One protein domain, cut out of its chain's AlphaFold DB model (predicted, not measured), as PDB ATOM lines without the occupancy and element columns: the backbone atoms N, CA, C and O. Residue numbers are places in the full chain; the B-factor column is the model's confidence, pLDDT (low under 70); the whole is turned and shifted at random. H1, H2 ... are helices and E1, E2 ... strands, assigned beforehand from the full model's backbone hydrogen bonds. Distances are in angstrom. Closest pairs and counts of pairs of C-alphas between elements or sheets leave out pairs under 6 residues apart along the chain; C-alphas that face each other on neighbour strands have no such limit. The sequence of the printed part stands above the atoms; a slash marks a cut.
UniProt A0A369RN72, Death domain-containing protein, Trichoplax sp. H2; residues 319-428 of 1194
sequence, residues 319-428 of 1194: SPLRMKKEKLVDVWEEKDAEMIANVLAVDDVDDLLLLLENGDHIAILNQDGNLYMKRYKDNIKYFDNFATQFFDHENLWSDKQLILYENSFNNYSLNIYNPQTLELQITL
ATOM      1  N   SER A 319     187.690 127.394 108.861       84.06
ATOM      2  CA  SER A 319     186.379 127.684 108.287       84.06
ATOM      3  C   SER A 319     185.380 126.597 108.666       84.06
ATOM      4  O   SER A 319     185.794 125.513 109.085       84.06
ATOM      5  N   PRO A 320     184.077 126.846 108.473       82.75
ATOM      6  CA  PRO A 320     183.103 125.770 108.453       82.75
ATOM      7  C   PRO A 320     183.467 124.723 107.393       82.75
ATOM      8  O   PRO A 320     183.998 125.078 106.333       82.75
ATOM      9  N   LEU A 321     183.209 123.451 107.691       80.81
ATOM     10  CA  LEU A 321     183.527 122.329 106.807       80.81
ATOM     11  C   LEU A 321     182.467 122.166 105.706       80.81
ATOM     12  O   LEU A 321     182.790 122.051 104.524       80.81
ATOM     13  N   ARG A 322     181.185 122.227 106.084       77.31
ATOM     14  CA  ARG A 322     180.015 121.998 105.221       77.31
ATOM     15  C   ARG A 322     179.665 123.240 104.393       77.31
ATOM     16  O   ARG A 322     178.588 123.826 104.506       77.31
ATOM     17  N   MET A 323     180.598 123.666 103.545       78.88
ATOM     18  CA  MET A 323     180.436 124.793 102.621       78.88
ATOM     19  C   MET A 323     180.422 124.321 101.163       78.88
ATOM     20  O   MET A 323     181.055 123.334 100.803       78.88
ATOM     21  N   LYS A 324     179.721 125.052 100.286       78.06
ATOM     22  CA  LYS A 324     179.772 124.783  98.838       78.06
ATOM     23  C   LYS A 324     181.191 125.000  98.300       78.06
ATOM     24  O   LYS A 324     181.861 125.938  98.735       78.06
ATOM     25  N   LYS A 325     181.610 124.193  97.315       76.19
ATOM     26  CA  LYS A 325     182.963 124.224  96.727       76.19
ATOM     27  C   LYS A 325     183.385 125.628  96.286       76.19
ATOM     28  O   LYS A 325     184.513 126.024  96.552       76.19
ATOM     29  N   GLU A 326     182.483 126.413  95.699       80.75
ATOM     30  CA  GLU A 326     182.791 127.776  95.242       80.75
ATOM     31  C   GLU A 326     183.192 128.689  96.409       80.75
ATOM     32  O   GLU A 326     184.144 129.452  96.305       80.75
ATOM     33  N   LYS A 327     182.524 128.547  97.561       82.50
ATOM     34  CA  LYS A 327     182.862 129.299  98.777       82.50
ATOM     35  C   LYS A 327     184.117 128.767  99.466       82.50
ATOM     36  O   LYS A 327     184.795 129.528 100.147       82.50
ATOM     37  N   LEU A 328     184.424 127.475  99.320       82.69
ATOM     38  CA  LEU A 328     185.686 126.916  99.804       82.69
ATOM     39  C   LEU A 328     186.868 127.508  99.035       82.69
ATOM     40  O   LEU A 328     187.861 127.834  99.671       82.69
ATOM     41  N   VAL A 329     186.757 127.719  97.718       85.62
ATOM     42  CA  VAL A 329     187.816 128.350  96.902       85.62
ATOM     43  C   VAL A 329     188.114 129.773  97.376       85.62
ATOM     44  O   VAL A 329     189.285 130.126  97.525       85.62
ATOM     45  N   ASP A 330     187.077 130.552  97.699       83.81
ATOM     46  CA  ASP A 330     187.225 131.914  98.232       83.81
ATOM     47  C   ASP A 330     188.010 131.950  99.555       83.81
ATOM     48  O   ASP A 330     188.709 132.923  99.849       83.81
ATOM     49  N   VAL A 331     187.894 130.896 100.368       83.00
ATOM     50  CA  VAL A 331     188.527 130.814 101.689       83.00
ATOM     51  C   VAL A 331     189.888 130.134 101.623       83.00
ATOM     52  O   VAL A 331     190.828 130.611 102.252       83.00
ATOM     53  N   TRP A 332     190.018 129.028 100.893       84.75
ATOM     54  CA  TRP A 332     191.146 128.098 100.956       84.75
ATOM     55  C   TRP A 332     192.119 128.196  99.789       84.75
ATOM     56  O   TRP A 332     193.195 127.631  99.906       84.75
ATOM     57  N   GLU A 333     191.820 128.989  98.757       84.75
ATOM     58  CA  GLU A 333     192.500 128.947  97.455       84.75
ATOM     59  C   GLU A 333     192.161 127.662  96.687       84.75
ATOM     60  O   GLU A 333     191.820 126.629  97.263       84.75
ATOM     61  N   GLU A 334     192.229 127.729  95.358       85.06
ATOM     62  CA  GLU A 334     191.698 126.695  94.463       85.06
ATOM     63  C   GLU A 334     192.271 125.298  94.748       85.06
ATOM     64  O   GLU A 334     191.515 124.334  94.861       85.06
ATOM     65  N   LYS A 335     193.589 125.205  94.968       83.81
ATOM     66  CA  LYS A 335     194.291 123.933  95.198       83.81
ATOM     67  C   LYS A 335     193.901 123.272  96.524       83.81
ATOM     68  O   LYS A 335     193.694 122.062  96.556       83.81
ATOM     69  N   ASP A 336     193.794 124.030  97.617       85.62
ATOM     70  CA  ASP A 336     193.415 123.454  98.914       85.62
ATOM     71  C   ASP A 336     191.909 123.187  98.987       85.62
ATOM     72  O   ASP A 336     191.501 122.146  99.497       85.62
ATOM     73  N   ALA A 337     191.083 124.063  98.409       86.44
ATOM     74  CA  ALA A 337     189.643 123.849  98.302       86.44
ATOM     75  C   ALA A 337     189.300 122.588  97.500       86.44
ATOM     76  O   ALA A 337     188.366 121.873  97.858       86.44
ATOM     77  N   GLU A 338     190.051 122.292  96.436       85.75
ATOM     78  CA  GLU A 338     189.886 121.061  95.665       85.75
ATOM     79  C   GLU A 338     190.233 119.815  96.488       85.75
ATOM     80  O   GLU A 338     189.453 118.865  96.492       85.75
ATOM     81  N   MET A 339     191.339 119.833  97.242       87.62
ATOM     82  CA  MET A 339     191.698 118.721  98.132       87.62
ATOM     83  C   MET A 339     190.629 118.474  99.201       87.62
ATOM     84  O   MET A 339     190.229 117.335  99.414       87.62
ATOM     85  N   ILE A 340     190.144 119.542  99.842       86.31
ATOM     86  CA  ILE A 340     189.098 119.467 100.870       86.31
ATOM     87  C   ILE A 340     187.799 118.927 100.267       86.31
ATOM     88  O   ILE A 340     187.187 118.026 100.831       86.31
ATOM     89  N   ALA A 341     187.396 119.432  99.099       83.12
ATOM     90  CA  ALA A 341     186.189 118.976  98.417       83.12
ATOM     91  C   ALA A 341     186.263 117.496  98.013       83.12
ATOM     92  O   ALA A 341     185.240 116.822  98.042       83.12
ATOM     93  N   ASN A 342     187.445 116.989  97.652       83.25
ATOM     94  CA  ASN A 342     187.630 115.576  97.321       83.25
ATOM     95  C   ASN A 342     187.548 114.672  98.555       83.25
ATOM     96  O   ASN A 342     186.961 113.600  98.456       83.25
ATOM     97  N   VAL A 343     188.079 115.107  99.707       80.56
ATOM     98  CA  VAL A 343     187.874 114.395 100.983       80.56
ATOM     99  C   VAL A 343     186.382 114.365 101.326       80.56
ATOM    100  O   VAL A 343     185.855 113.307 101.634       80.56
ATOM    101  N   LEU A 344     185.682 115.494 101.160       76.12
ATOM    102  CA  LEU A 344     184.239 115.643 101.404       76.12
ATOM    103  C   LEU A 344     183.317 114.917 100.413       76.12
ATOM    104  O   LEU A 344     182.118 114.831 100.661       76.12
ATOM    105  N   ALA A 345     183.832 114.459  99.271       67.81
ATOM    106  CA  ALA A 345     183.034 113.786  98.244       67.81
ATOM    107  C   ALA A 345     182.802 112.293  98.537       67.81
ATOM    108  O   ALA A 345     182.095 111.632  97.777       67.81
ATOM    109  N   VAL A 346     183.420 111.767  99.593       63.25
ATOM    110  CA  VAL A 346     183.259 110.389 100.060       63.25
ATOM    111  C   VAL A 346     182.118 110.350 101.087       63.25
ATOM    112  O   VAL A 346     181.973 111.289 101.865       63.25
ATOM    113  N   ASP A 347     181.280 109.311 101.076       51.00
ATOM    114  CA  ASP A 347     180.191 109.157 102.054       51.00
ATOM    115  C   ASP A 347     180.767 108.992 103.489       51.00
ATOM    116  O   ASP A 347     181.802 108.347 103.653       51.00
ATOM    117  N   ASP A 348     180.117 109.573 104.512       60.19
ATOM    118  CA  ASP A 348     180.543 109.590 105.937       60.19
ATOM    119  C   ASP A 348     181.926 110.234 106.213       60.19
ATOM    120  O   ASP A 348     182.892 109.574 106.595       60.19
ATOM    121  N   VAL A 349     182.036 111.559 106.055       60.78
ATOM    122  CA  VAL A 349     183.214 112.320 106.520       60.78
ATOM    123  C   VAL A 349     182.942 112.922 107.890       60.78
ATOM    124  O   VAL A 349     181.891 113.533 108.094       60.78
ATOM    125  N   ASP A 350     183.915 112.792 108.795       67.44
ATOM    126  CA  ASP A 350     183.869 113.406 110.121       67.44
ATOM    127  C   ASP A 350     183.625 114.919 110.041       67.44
ATOM    128  O   ASP A 350     184.143 115.624 109.170       67.44
ATOM    129  N   ASP A 351     182.891 115.449 111.019       74.44
ATOM    130  CA  ASP A 351     182.575 116.878 111.091       74.44
ATOM    131  C   ASP A 351     183.787 117.759 111.444       74.44
ATOM    132  O   ASP A 351     183.689 118.988 111.406       74.44
ATOM    133  N   LEU A 352     184.944 117.155 111.736       81.44
ATOM    134  CA  LEU A 352     186.169 117.824 112.166       81.44
ATOM    135  C   LEU A 352     187.374 117.361 111.331       81.44
ATOM    136  O   LEU A 352     187.795 116.209 111.415       81.44
ATOM    137  N   LEU A 353     187.975 118.282 110.569       86.62
ATOM    138  CA  LEU A 353     189.176 118.021 109.765       86.62
ATOM    139  C   LEU A 353     190.360 118.894 110.188       86.62
ATOM    140  O   LEU A 353     190.241 120.110 110.382       86.62
ATOM    141  N   LEU A 354     191.545 118.282 110.231       87.31
ATOM    142  CA  LEU A 354     192.803 118.961 110.515       87.31
ATOM    143  C   LEU A 354     193.754 118.882 109.318       87.31
ATOM    144  O   LEU A 354     194.329 117.839 109.023       87.31
ATOM    145  N   LEU A 355     193.954 120.006 108.635       90.81
ATOM    146  CA  LEU A 355     194.910 120.145 107.543       90.81
ATOM    147  C   LEU A 355     196.263 120.613 108.094       90.81
ATOM    148  O   LEU A 355     196.395 121.696 108.662       90.81
ATOM    149  N   LEU A 356     197.294 119.807 107.902       89.56
ATOM    150  CA  LEU A 356     198.651 120.064 108.362       89.56
ATOM    151  C   LEU A 356     199.549 120.376 107.165       89.56
ATOM    152  O   LEU A 356     199.617 119.592 106.222       89.56
ATOM    153  N   GLU A 357     200.259 121.501 107.206       88.56
ATOM    154  CA  GLU A 357     201.229 121.905 106.188       88.56
ATOM    155  C   GLU A 357     202.628 122.045 106.800       88.56
ATOM    156  O   GLU A 357     202.851 122.825 107.733       88.56
ATOM    157  N   ASN A 358     203.583 121.304 106.239       87.31
ATOM    158  CA  ASN A 358     204.982 121.281 106.642       87.31
ATOM    159  C   ASN A 358     205.895 121.337 105.405       87.31
ATOM    160  O   ASN A 358     206.303 120.312 104.855       87.31
ATOM    161  N   GLY A 359     206.206 122.554 104.947       86.62
ATOM    162  CA  GLY A 359     207.022 122.759 103.748       86.62
ATOM    163  C   GLY A 359     206.338 122.187 102.506       86.62
ATOM    164  O   GLY A 359     205.214 122.563 102.191       86.62
ATOM    165  N   ASP A 360     207.003 121.256 101.821       88.19
ATOM    166  CA  ASP A 360     206.450 120.582 100.640       88.19
ATOM    167  C   ASP A 360     205.384 119.522 100.984       88.19
ATOM    168  O   ASP A 360     204.701 119.016 100.089       88.19
ATOM    169  N   HIS A 361     205.221 119.177 102.267       89.62
ATOM    170  CA  HIS A 361     204.270 118.172 102.729       89.62
ATOM    171  C   HIS A 361     202.949 118.815 103.160       89.62
ATOM    172  O   HIS A 361     202.940 119.763 103.943       89.62
ATOM    173  N   ILE A 362     201.829 118.230 102.732       90.88
ATOM    174  CA  ILE A 362     200.512 118.451 103.342       90.88
ATOM    175  C   ILE A 362     199.911 117.111 103.766       90.88
ATOM    176  O   ILE A 362     200.173 116.092 103.123       90.88
ATOM    177  N   ALA A 363     199.144 117.108 104.852       91.69
ATOM    178  CA  ALA A 363     198.300 115.998 105.278       91.69
ATOM    179  C   ALA A 363     196.920 116.515 105.722       91.69
ATOM    180  O   ALA A 363     196.829 117.627 106.234       91.69
ATOM    181  N   ILE A 364     195.860 115.729 105.531       90.50
ATOM    182  CA  ILE A 364     194.549 115.963 106.157       90.50
ATOM    183  C   ILE A 364     194.271 114.796 107.095       90.50
ATOM    184  O   ILE A 364     194.321 113.645 106.659       90.50
ATOM    185  N   LEU A 365     193.993 115.114 108.358       87.69
ATOM    186  CA  LEU A 365     193.635 114.166 109.405       87.69
ATOM    187  C   LEU A 365     192.163 114.313 109.805       87.69
ATOM    188  O   LEU A 365     191.611 115.418 109.731       87.69
ATOM    189  N   ASN A 366     191.565 113.210 110.246       80.06
ATOM    190  CA  ASN A 366     190.234 113.169 110.848       80.06
ATOM    191  C   ASN A 366     190.278 113.518 112.354       80.06
ATOM    192  O   ASN A 366     191.330 113.895 112.886       80.06
ATOM    193  N   GLN A 367     189.142 113.400 113.048       74.31
ATOM    194  CA  GLN A 367     189.057 113.695 114.483       74.31
ATOM    195  C   GLN A 367     189.894 112.752 115.363       74.31
ATOM    196  O   GLN A 367     190.450 113.193 116.365       74.31
ATOM    197  N   ASP A 368     190.059 111.499 114.944       71.31
ATOM    198  CA  ASP A 368     190.834 110.477 115.659       71.31
ATOM    199  C   ASP A 368     192.334 110.506 115.310       71.31
ATOM    200  O   ASP A 368     193.112 109.700 115.818       71.31
ATOM    201  N   GLY A 369     192.759 111.410 114.420       74.88
ATOM    202  CA  GLY A 369     194.135 111.478 113.923       74.88
ATOM    203  C   GLY A 369     194.451 110.516 112.768       74.88
ATOM    204  O   GLY A 369     195.608 110.419 112.364       74.88
ATOM    205  N   ASN A 370     193.453 109.842 112.190       81.12
ATOM    206  CA  ASN A 370     193.607 109.027 110.983       81.12
ATOM    207  C   ASN A 370     193.865 109.906 109.749       81.12
ATOM    208  O   ASN A 370     193.335 111.008 109.619       81.12
ATOM    209  N   LEU A 371     194.668 109.405 108.812       86.25
ATOM    210  CA  LEU A 371     195.108 110.108 107.610       86.25
ATOM    211  C   LEU A 371     194.114 109.926 106.452       86.25
ATOM    212  O   LEU A 371     194.062 108.858 105.853       86.25
ATOM    213  N   TYR A 372     193.411 110.989 106.057       87.19
ATOM    214  CA  TYR A 372     192.566 110.995 104.851       87.19
ATOM    215  C   TYR A 372     193.356 111.253 103.570       87.19
ATOM    216  O   TYR A 372     193.032 110.750 102.494       87.19
ATOM    217  N   MET A 373     194.376 112.105 103.652       90.69
ATOM    218  CA  MET A 373     195.096 112.561 102.468       90.69
ATOM    219  C   MET A 373     196.529 112.921 102.817       90.69
ATOM    220  O   MET A 373     196.783 113.579 103.826       90.69
ATOM    221  N   LYS A 374     197.459 112.550 101.937       92.19
ATOM    222  CA  LYS A 374     198.846 113.010 101.953       92.19
ATOM    223  C   LYS A 374     199.184 113.662 100.619       92.19
ATOM    224  O   LYS A 374     198.885 113.127  99.557       92.19
ATOM    225  N   ARG A 375     199.884 114.792 100.673       91.94
ATOM    226  CA  ARG A 375     200.491 115.454  99.517       91.94
ATOM    227  C   ARG A 375     201.971 115.702  99.756       91.94
ATOM    228  O   ARG A 375     202.360 116.109 100.852       91.94
ATOM    229  N   TYR A 376     202.779 115.501  98.726       91.06
ATOM    230  CA  TYR A 376     204.144 116.007  98.636       91.06
ATOM    231  C   TYR A 376     204.295 116.762  97.314       91.06
ATOM    232  O   TYR A 376     204.155 116.177  96.240       91.06
ATOM    233  N   LYS A 377     204.544 118.075  97.386       88.25
ATOM    234  CA  LYS A 377     204.516 118.995  96.234       88.25
ATOM    235  C   LYS A 377     203.201 118.890  95.451       88.25
ATOM    236  O   LYS A 377     202.171 119.383  95.914       88.25
ATOM    237  N   ASP A 378     203.239 118.245  94.288       85.06
ATOM    238  CA  ASP A 378     202.098 118.053  93.390       85.06
ATOM    239  C   ASP A 378     201.547 116.622  93.417       85.06
ATOM    240  O   ASP A 378     200.454 116.383  92.911       85.06
ATOM    241  N   ASN A 379     202.255 115.683  94.051       89.12
ATOM    242  CA  ASN A 379     201.785 114.312  94.210       89.12
ATOM    243  C   ASN A 379     200.803 114.261  95.376       89.12
ATOM    244  O   ASN A 379     201.160 114.623  96.499       89.12
ATOM    245  N   ILE A 380     199.576 113.819  95.110       90.31
ATOM    246  CA  ILE A 380     198.495 113.715  96.090       90.31
ATOM    247  C   ILE A 380     198.027 112.265  96.138       90.31
ATOM    248  O   ILE A 380     197.837 111.634  95.099       90.31
ATOM    249  N   LYS A 381     197.799 111.763  97.347       89.50
ATOM    250  CA  LYS A 381     197.182 110.470  97.597       89.50
ATOM    251  C   LYS A 381     196.085 110.609  98.640       89.50
ATOM    252  O   LYS A 381     196.307 111.209  99.689       89.50
ATOM    253  N   TYR A 382     194.929 110.042  98.329       87.62
ATOM    254  CA  TYR A 382     193.799 109.908  99.241       87.62
ATOM    255  C   TYR A 382     193.766 108.472  99.761       87.62
ATOM    256  O   TYR A 382     194.130 107.545  99.029       87.62
ATOM    257  N   PHE A 383     193.369 108.312 101.014       82.75
ATOM    258  CA  PHE A 383     193.307 107.035 101.715       82.75
ATOM    259  C   PHE A 383     191.881 106.765 102.188       82.75
ATOM    260  O   PHE A 383     191.064 107.683 102.237       82.75
ATOM    261  N   ASP A 384     191.586 105.501 102.491       68.69
ATOM    262  CA  ASP A 384     190.253 105.096 102.933       68.69
ATOM    263  C   ASP A 384     189.935 105.659 104.326       68.69
ATOM    264  O   ASP A 384     190.806 105.786 105.197       68.69
ATOM    265  N   ASN A 385     188.666 106.003 104.503       61.12
ATOM    266  CA  ASN A 385     188.212 107.061 105.385       61.12
ATOM    267  C   ASN A 385     188.218 106.720 106.882       61.12
ATOM    268  O   ASN A 385     188.134 107.615 107.719       61.12
ATOM    269  N   PHE A 386     188.318 105.445 107.240       59.22
ATOM    270  CA  PHE A 386     187.996 105.021 108.604       59.22
ATOM    271  C   PHE A 386     189.183 104.482 109.394       59.22
ATOM    272  O   PHE A 386     189.013 104.125 110.558       59.22
ATOM    273  N   ALA A 387     190.367 104.342 108.779       66.44
ATOM    274  CA  ALA A 387     191.334 103.424 109.374       66.44
ATOM    275  C   ALA A 387     192.789 103.497 108.896       66.44
ATOM    276  O   ALA A 387     193.535 102.530 109.074       66.44
ATOM    277  N   THR A 388     193.201 104.596 108.260       78.44
ATOM    278  CA  THR A 388     194.598 104.758 107.831       78.44
ATOM    279  C   THR A 388     195.394 105.483 108.910       78.44
ATOM    280  O   THR A 388     195.237 106.687 109.096       78.44
ATOM    281  N   GLN A 389     196.262 104.768 109.616       75.31
ATOM    282  CA  GLN A 389     197.069 105.297 110.715       75.31
ATOM    283  C   GLN A 389     198.534 105.448 110.299       75.31
ATOM    284  O   GLN A 389     199.060 104.654 109.519       75.31
ATOM    285  N   PHE A 390     199.203 106.468 110.832       73.31
ATOM    286  CA  PHE A 390     200.647 106.667 110.700       73.31
ATOM    287  C   PHE A 390     201.310 106.551 112.075       73.31
ATOM    288  O   PHE A 390     200.678 106.806 113.096       73.31
ATOM    289  N   PHE A 391     202.583 106.160 112.095       62.91
ATOM    290  CA  PHE A 391     203.310 105.832 113.329       62.91
ATOM    291  C   PHE A 391     203.540 107.045 114.216       62.91
ATOM    292  O   PHE A 391     203.200 107.062 115.395       62.91
ATOM    293  N   ASP A 392     204.146 108.062 113.622       62.28
ATOM    294  CA  ASP A 392     204.542 109.261 114.317       62.28
ATOM    295  C   ASP A 392     204.692 110.422 113.324       62.28
ATOM    296  O   ASP A 392     204.644 110.282 112.096       62.28
ATOM    297  N   HIS A 393     204.861 111.623 113.862       68.38
ATOM    298  CA  HIS A 393     205.047 112.807 113.036       68.38
ATOM    299  C   HIS A 393     206.370 112.786 112.234       68.38
ATOM    300  O   HIS A 393     206.398 113.371 111.150       68.38
ATOM    301  N   GLU A 394     207.452 112.132 112.700       68.38
ATOM    302  CA  GLU A 394     208.679 112.004 111.898       68.38
ATOM    303  C   GLU A 394     208.402 111.144 110.653       68.38
ATOM    304  O   GLU A 394     208.847 111.501 109.562       68.38
ATOM    305  N   ASN A 395     207.600 110.079 110.772       74.75
ATOM    306  CA  ASN A 395     207.120 109.262 109.658       74.75
ATOM    307  C   ASN A 395     206.251 110.065 108.679       74.75
ATOM    308  O   ASN A 395     206.495 110.026 107.471       74.75
ATOM    309  N   LEU A 396     205.291 110.849 109.182       80.50
ATOM    310  CA  LEU A 396     204.377 111.639 108.344       80.50
ATOM    311  C   LEU A 396     205.111 112.686 107.481       80.50
ATOM    312  O   LEU A 396     204.706 112.981 106.347       80.50
ATOM    313  N   TRP A 397     206.205 113.246 108.007       84.75
ATOM    314  CA  TRP A 397     207.013 114.281 107.351       84.75
ATOM    315  C   TRP A 397     208.330 113.773 106.761       84.75
ATOM    316  O   TRP A 397     209.116 114.564 106.244       84.75
ATOM    317  N   SER A 398     208.593 112.471 106.830       78.62
ATOM    318  CA  SER A 398     209.851 111.886 106.374       78.62
ATOM    319  C   SER A 398     209.956 111.926 104.849       78.62
ATOM    320  O   SER A 398     209.059 111.495 104.139       78.62
ATOM    321  N   ASP A 399     211.105 112.381 104.341       76.25
ATOM    322  CA  ASP A 399     211.497 112.289 102.924       76.25
ATOM    323  C   ASP A 399     212.078 110.912 102.552       76.25
ATOM    324  O   ASP A 399     212.468 110.683 101.405       76.25
ATOM    325  N   LYS A 400     212.200 109.990 103.517       71.19
ATOM    326  CA  LYS A 400     212.845 108.683 103.311       71.19
ATOM    327  C   LYS A 400     211.836 107.569 103.051       71.19
ATOM    328  O   LYS A 400     211.946 106.888 102.038       71.19
ATOM    329  N   GLN A 401     210.879 107.394 103.957       69.50
ATOM    330  CA  GLN A 401     209.799 106.403 103.890       69.50
ATOM    331  C   GLN A 401     208.561 106.947 104.608       69.50
ATOM    332  O   GLN A 401     208.714 107.630 105.621       69.50
ATOM    333  N   LEU A 402     207.379 106.624 104.082       80.25
ATOM    334  CA  LEU A 402     206.080 106.836 104.720       80.25
ATOM    335  C   LEU A 402     205.480 105.454 104.978       80.25
ATOM    336  O   LEU A 402     205.352 104.670 104.042       80.25
ATOM    337  N   ILE A 403     205.152 105.131 106.226       78.38
ATOM    338  CA  ILE A 403     204.640 103.802 106.586       78.38
ATOM    339  C   ILE A 403     203.253 104.009 107.172       78.38
ATOM    340  O   ILE A 403     203.096 104.770 108.121       78.38
ATOM    341  N   LEU A 404     202.258 103.355 106.588       79.56
ATOM    342  CA  LEU A 404     200.861 103.504 106.965       79.56
ATOM    343  C   LEU A 404     200.266 102.142 107.274       79.56
ATOM    344  O   LEU A 404     200.479 101.176 106.541       79.56
ATOM    345  N   TYR A 405     199.505 102.080 108.353       76.31
ATOM    346  CA  TYR A 405     198.670 100.939 108.667       76.31
ATOM    347  C   TYR A 405     197.259 101.207 108.147       76.31
ATOM    348  O   TYR A 405     196.633 102.185 108.544       76.31
ATOM    349  N   GLU A 406     196.779 100.363 107.239       76.12
ATOM    350  CA  GLU A 406     195.442 100.462 106.656       76.12
ATOM    351  C   GLU A 406     194.566  99.342 107.218       76.12
ATOM    352  O   GLU A 406     194.794  98.158 106.955       76.12
ATOM    353  N   ASN A 407     193.562  99.734 108.000       70.56
ATOM    354  CA  ASN A 407     192.629  98.841 108.683       70.56
ATOM    355  C   ASN A 407     191.231  98.896 108.028       70.56
ATOM    356  O   ASN A 407     190.257  99.398 108.578       70.56
ATOM    357  N   SER A 408     191.110  98.406 106.795       61.38
ATOM    358  CA  SER A 408     189.795  98.345 106.143       61.38
ATOM    359  C   SER A 408     188.997  97.131 106.639       61.38
ATOM    360  O   SER A 408     189.578  96.077 106.902       61.38
ATOM    361  N   PHE A 409     187.660  97.231 106.687       54.25
ATOM    362  CA  PHE A 409     186.741  96.191 107.195       54.25
ATOM    363  C   PHE A 409     186.973  94.767 106.646       54.25
ATOM    364  O   PHE A 409     186.514  93.805 107.257       54.25
ATOM    365  N   ASN A 410     187.672  94.619 105.515       52.88
ATOM    366  CA  ASN A 410     187.975  93.330 104.889       52.88
ATOM    367  C   ASN A 410     189.469  93.090 104.598       52.88
ATOM    368  O   ASN A 410     189.797  92.009 104.120       52.88
ATOM    369  N   ASN A 411     190.361  94.057 104.845       58.66
ATOM    370  CA  ASN A 411     191.801  93.942 104.590       58.66
ATOM    371  C   ASN A 411     192.585  94.786 105.603       58.66
ATOM    372  O   ASN A 411     192.504  96.017 105.586       58.66
ATOM    373  N   TYR A 412     193.397  94.113 106.413       70.25
ATOM    374  CA  TYR A 412     194.374  94.734 107.300       70.25
ATOM    375  C   TYR A 412     195.732  94.652 106.611       70.25
ATOM    376  O   TYR A 412     196.151  93.572 106.185       70.25
ATOM    377  N   SER A 413     196.435  95.771 106.470       72.19
ATOM    378  CA  SER A 413     197.753  95.756 105.835       72.19
ATOM    379  C   SER A 413     198.670  96.835 106.370       72.19
ATOM    380  O   SER A 413     198.234  97.932 106.714       72.19
ATOM    381  N   LEU A 414     199.961  96.518 106.413       76.50
ATOM    382  CA  LEU A 414     201.003  97.505 106.634       76.50
ATOM    383  C   LEU A 414     201.616  97.888 105.283       76.50
ATOM    384  O   LEU A 414     202.238  97.062 104.613       76.50
ATOM    385  N   ASN A 415     201.432  99.141 104.887       78.12
ATOM    386  CA  ASN A 415     201.821  99.670 103.589       78.12
ATOM    387  C   ASN A 415     202.994 100.641 103.722       78.12
ATOM    388  O   ASN A 415     202.969 101.584 104.509       78.12
ATOM    389  N   ILE A 416     204.030 100.429 102.914       79.69
ATOM    390  CA  ILE A 416     205.191 101.316 102.820       79.69
ATOM    391  C   ILE A 416     205.097 102.073 101.505       79.69
ATOM    392  O   ILE A 416     205.084 101.484 100.424       79.69
ATOM    393  N   TYR A 417     205.069 103.392 101.607       81.81
ATOM    394  CA  TYR A 417     204.981 104.330 100.506       81.81
ATOM    395  C   TYR A 417     206.312 105.045 100.290       81.81
ATOM    396  O   TYR A 417     207.020 105.410 101.236       81.81
ATOM    397  N   ASN A 418     206.617 105.326  99.023       83.69
ATOM    398  CA  ASN A 418     207.616 106.329  98.701       83.69
ATOM    399  C   ASN A 418     207.081 107.690  99.181       83.69
ATOM    400  O   ASN A 418     205.999 108.090  98.763       83.69
ATOM    401  N   PRO A 419     207.799 108.441 100.019       78.00
ATOM    402  CA  PRO A 419     207.257 109.657 100.624       78.00
ATOM    403  C   PRO A 419     207.109 110.828  99.647       78.00
ATOM    404  O   PRO A 419     206.349 111.756  99.917       78.00
ATOM    405  N   GLN A 420     207.830 110.796  98.521       85.62
ATOM    406  CA  GLN A 420     207.833 111.870  97.530       85.62
ATOM    407  C   GLN A 420     206.864 111.590  96.386       85.62
ATOM    408  O   GLN A 420     206.131 112.488  95.973       85.62
ATOM    409  N   THR A 421     206.846 110.359  95.864       87.06
ATOM    410  CA  THR A 421     205.892 109.965  94.813       87.06
ATOM    411  C   THR A 421     204.544 109.531  95.383       87.06
ATOM    412  O   THR A 421     203.552 109.559  94.664       87.06
ATOM    413  N   LEU A 422     204.489 109.177  96.674       87.00
ATOM    414  CA  LEU A 422     203.336 108.563  97.353       87.00
ATOM    415  C   LEU A 422     202.890 107.238  96.714       87.00
ATOM    416  O   LEU A 422     201.800 106.726  96.982       87.00
ATOM    417  N   GLU A 423     203.750 106.644  95.886       85.06
ATOM    418  CA  GLU A 423     203.525 105.334  95.295       85.06
ATOM    419  C   GLU A 423     203.776 104.246  96.334       85.06
ATOM    420  O   GLU A 423     204.732 104.302  97.115       85.06
ATOM    421  N   LEU A 424     202.889 103.255  96.345       82.62
ATOM    422  CA  LEU A 424     203.007 102.082  97.196       82.62
ATOM    423  C   LEU A 424     204.236 101.284  96.763       82.62
ATOM    424  O   LEU A 424     204.316 100.851  95.616       82.62
ATOM    425  N   GLN A 425     205.192 101.107  97.667       73.19
ATOM    426  CA  GLN A 425     206.390 100.311  97.419       73.19
ATOM    427  C   GLN A 425     206.191  98.869  97.876       73.19
ATOM    428  O   GLN A 425     206.608  97.952  97.175       73.19
ATOM    429  N   ILE A 426     205.582  98.673  99.050       70.75
ATOM    430  CA  ILE A 426     205.403  97.355  99.671       70.75
ATOM    431  C   ILE A 426     204.068  97.315 100.395       70.75
ATOM    432  O   ILE A 426     203.739  98.242 101.131       70.75
ATOM    433  N   THR A 427     203.359  96.204 100.234       70.69
ATOM    434  CA  THR A 427     202.224  95.828 101.075       70.69
ATOM    435  C   THR A 427     202.583  94.567 101.827       70.69
ATOM    436  O   THR A 427     202.974  93.567 101.225       70.69
ATOM    437  N   LEU A 428     202.427  94.618 103.142       68.25
ATOM    438  CA  LEU A 428     202.471  93.461 104.019       68.25
ATOM    439  C   LEU A 428     201.020  93.144 104.412       68.25
ATOM    440  O   LEU A 428     200.492  93.780 105.327       68.25
TER     441      LEU A 428
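This is residues 319 to 428 of the 1194 residues of the protein "Death domain-containing protein" of Trichoplax sp. H2 (UniProt A0A369RN72). Two strongly twisted slabs of four antiparallel strands, E1 to E4 and E5 to E8, stand one behind the other along the longest axis, only loosely and partly face to face, with E3 and E5 nearest each other. H2 covers the far face of the first slab, H1 packs on H2 at one end of the whole, and the tiny H3 sits at the side where the slabs meet. The printed part has 110 residues in the order H1 H2 E1 E2 E3 E4 E5 H3 E6 E7 E8; the sheet orders are E1 - E2 - E3 - E4 and E5 - E6 - E7 - E8. The class is mixed, helices and strands; the whole is compact, with a radius of gyration of the C-alphas of 13.8 A and spans of 41 by 31 by 19 A.

Find C-alpha 325 at (182.963, 124.224, 96.727), where H1 begins; it runs to residue 332. H2, residues 334 to 343, is 14.4 A long. Look next at C-alpha 352, at (186.169, 117.824, 112.166): there E1 begins and runs 19.9 A to residue 358. E2 is residues 361 to 365, E3 371 to 376, E4 379 to 382 and E5 388 to 390. After H3, residues 393 to 396, come E6, residues 402 to 408, 18.4 A, and E7, residues 411 to 417, 17.3 A. E8, residues 424 to 428, ends at (202.471, 93.461, 104.019).

H1 and H2 touch, closest at the C-alphas of Val 329 and Ala 337, 5.1 A, at a steep tilt of 59 degrees, opposite ways. H2 is on the sheet E1 to E4, over E2 and E3, at a height over the sheet of 9.6 A; it runs only just slantwise to the strands, at 30.3 degrees to E2 on the local plane. E1 to E4 form a meander, each strand the antiparallel neighbour of the one before, and so do E6 to E8. Look for N 356 and O 363, 2.8 A, in the hairpin E1 and E2; N 362 and O 375, 2.9 A, in E2 and E3; N 374 and O 381, 2.9 A, in E3 and E4. The closest C-alphas of E3 and E5 are those of Leu 371 and Thr 388, 5.4 A, while E4 and E5 are apart. H3 only grazes both sheets. In the second sheet find N 389 and O 405, 2.8 A, between E5 and E6; N 404 and O 415, 2.8 A, in the hairpin E6 and E7; N 416 and O 426, 2.8 A, in the hairpin E7 and E8. In H1 and H2 every O i to N i+4 pair is within hydrogen-bond range; H3 is too short for such a pair.

The two C-alphas farthest apart, those of Asp 330 and Leu 428, are 41.8 A apart. The printed part has no cut, and no link is long. The mean pLDDT of the printed part is 78.8; 20 residues are under 70, among them 345 to 350, 384 to 387 and 408 to 411.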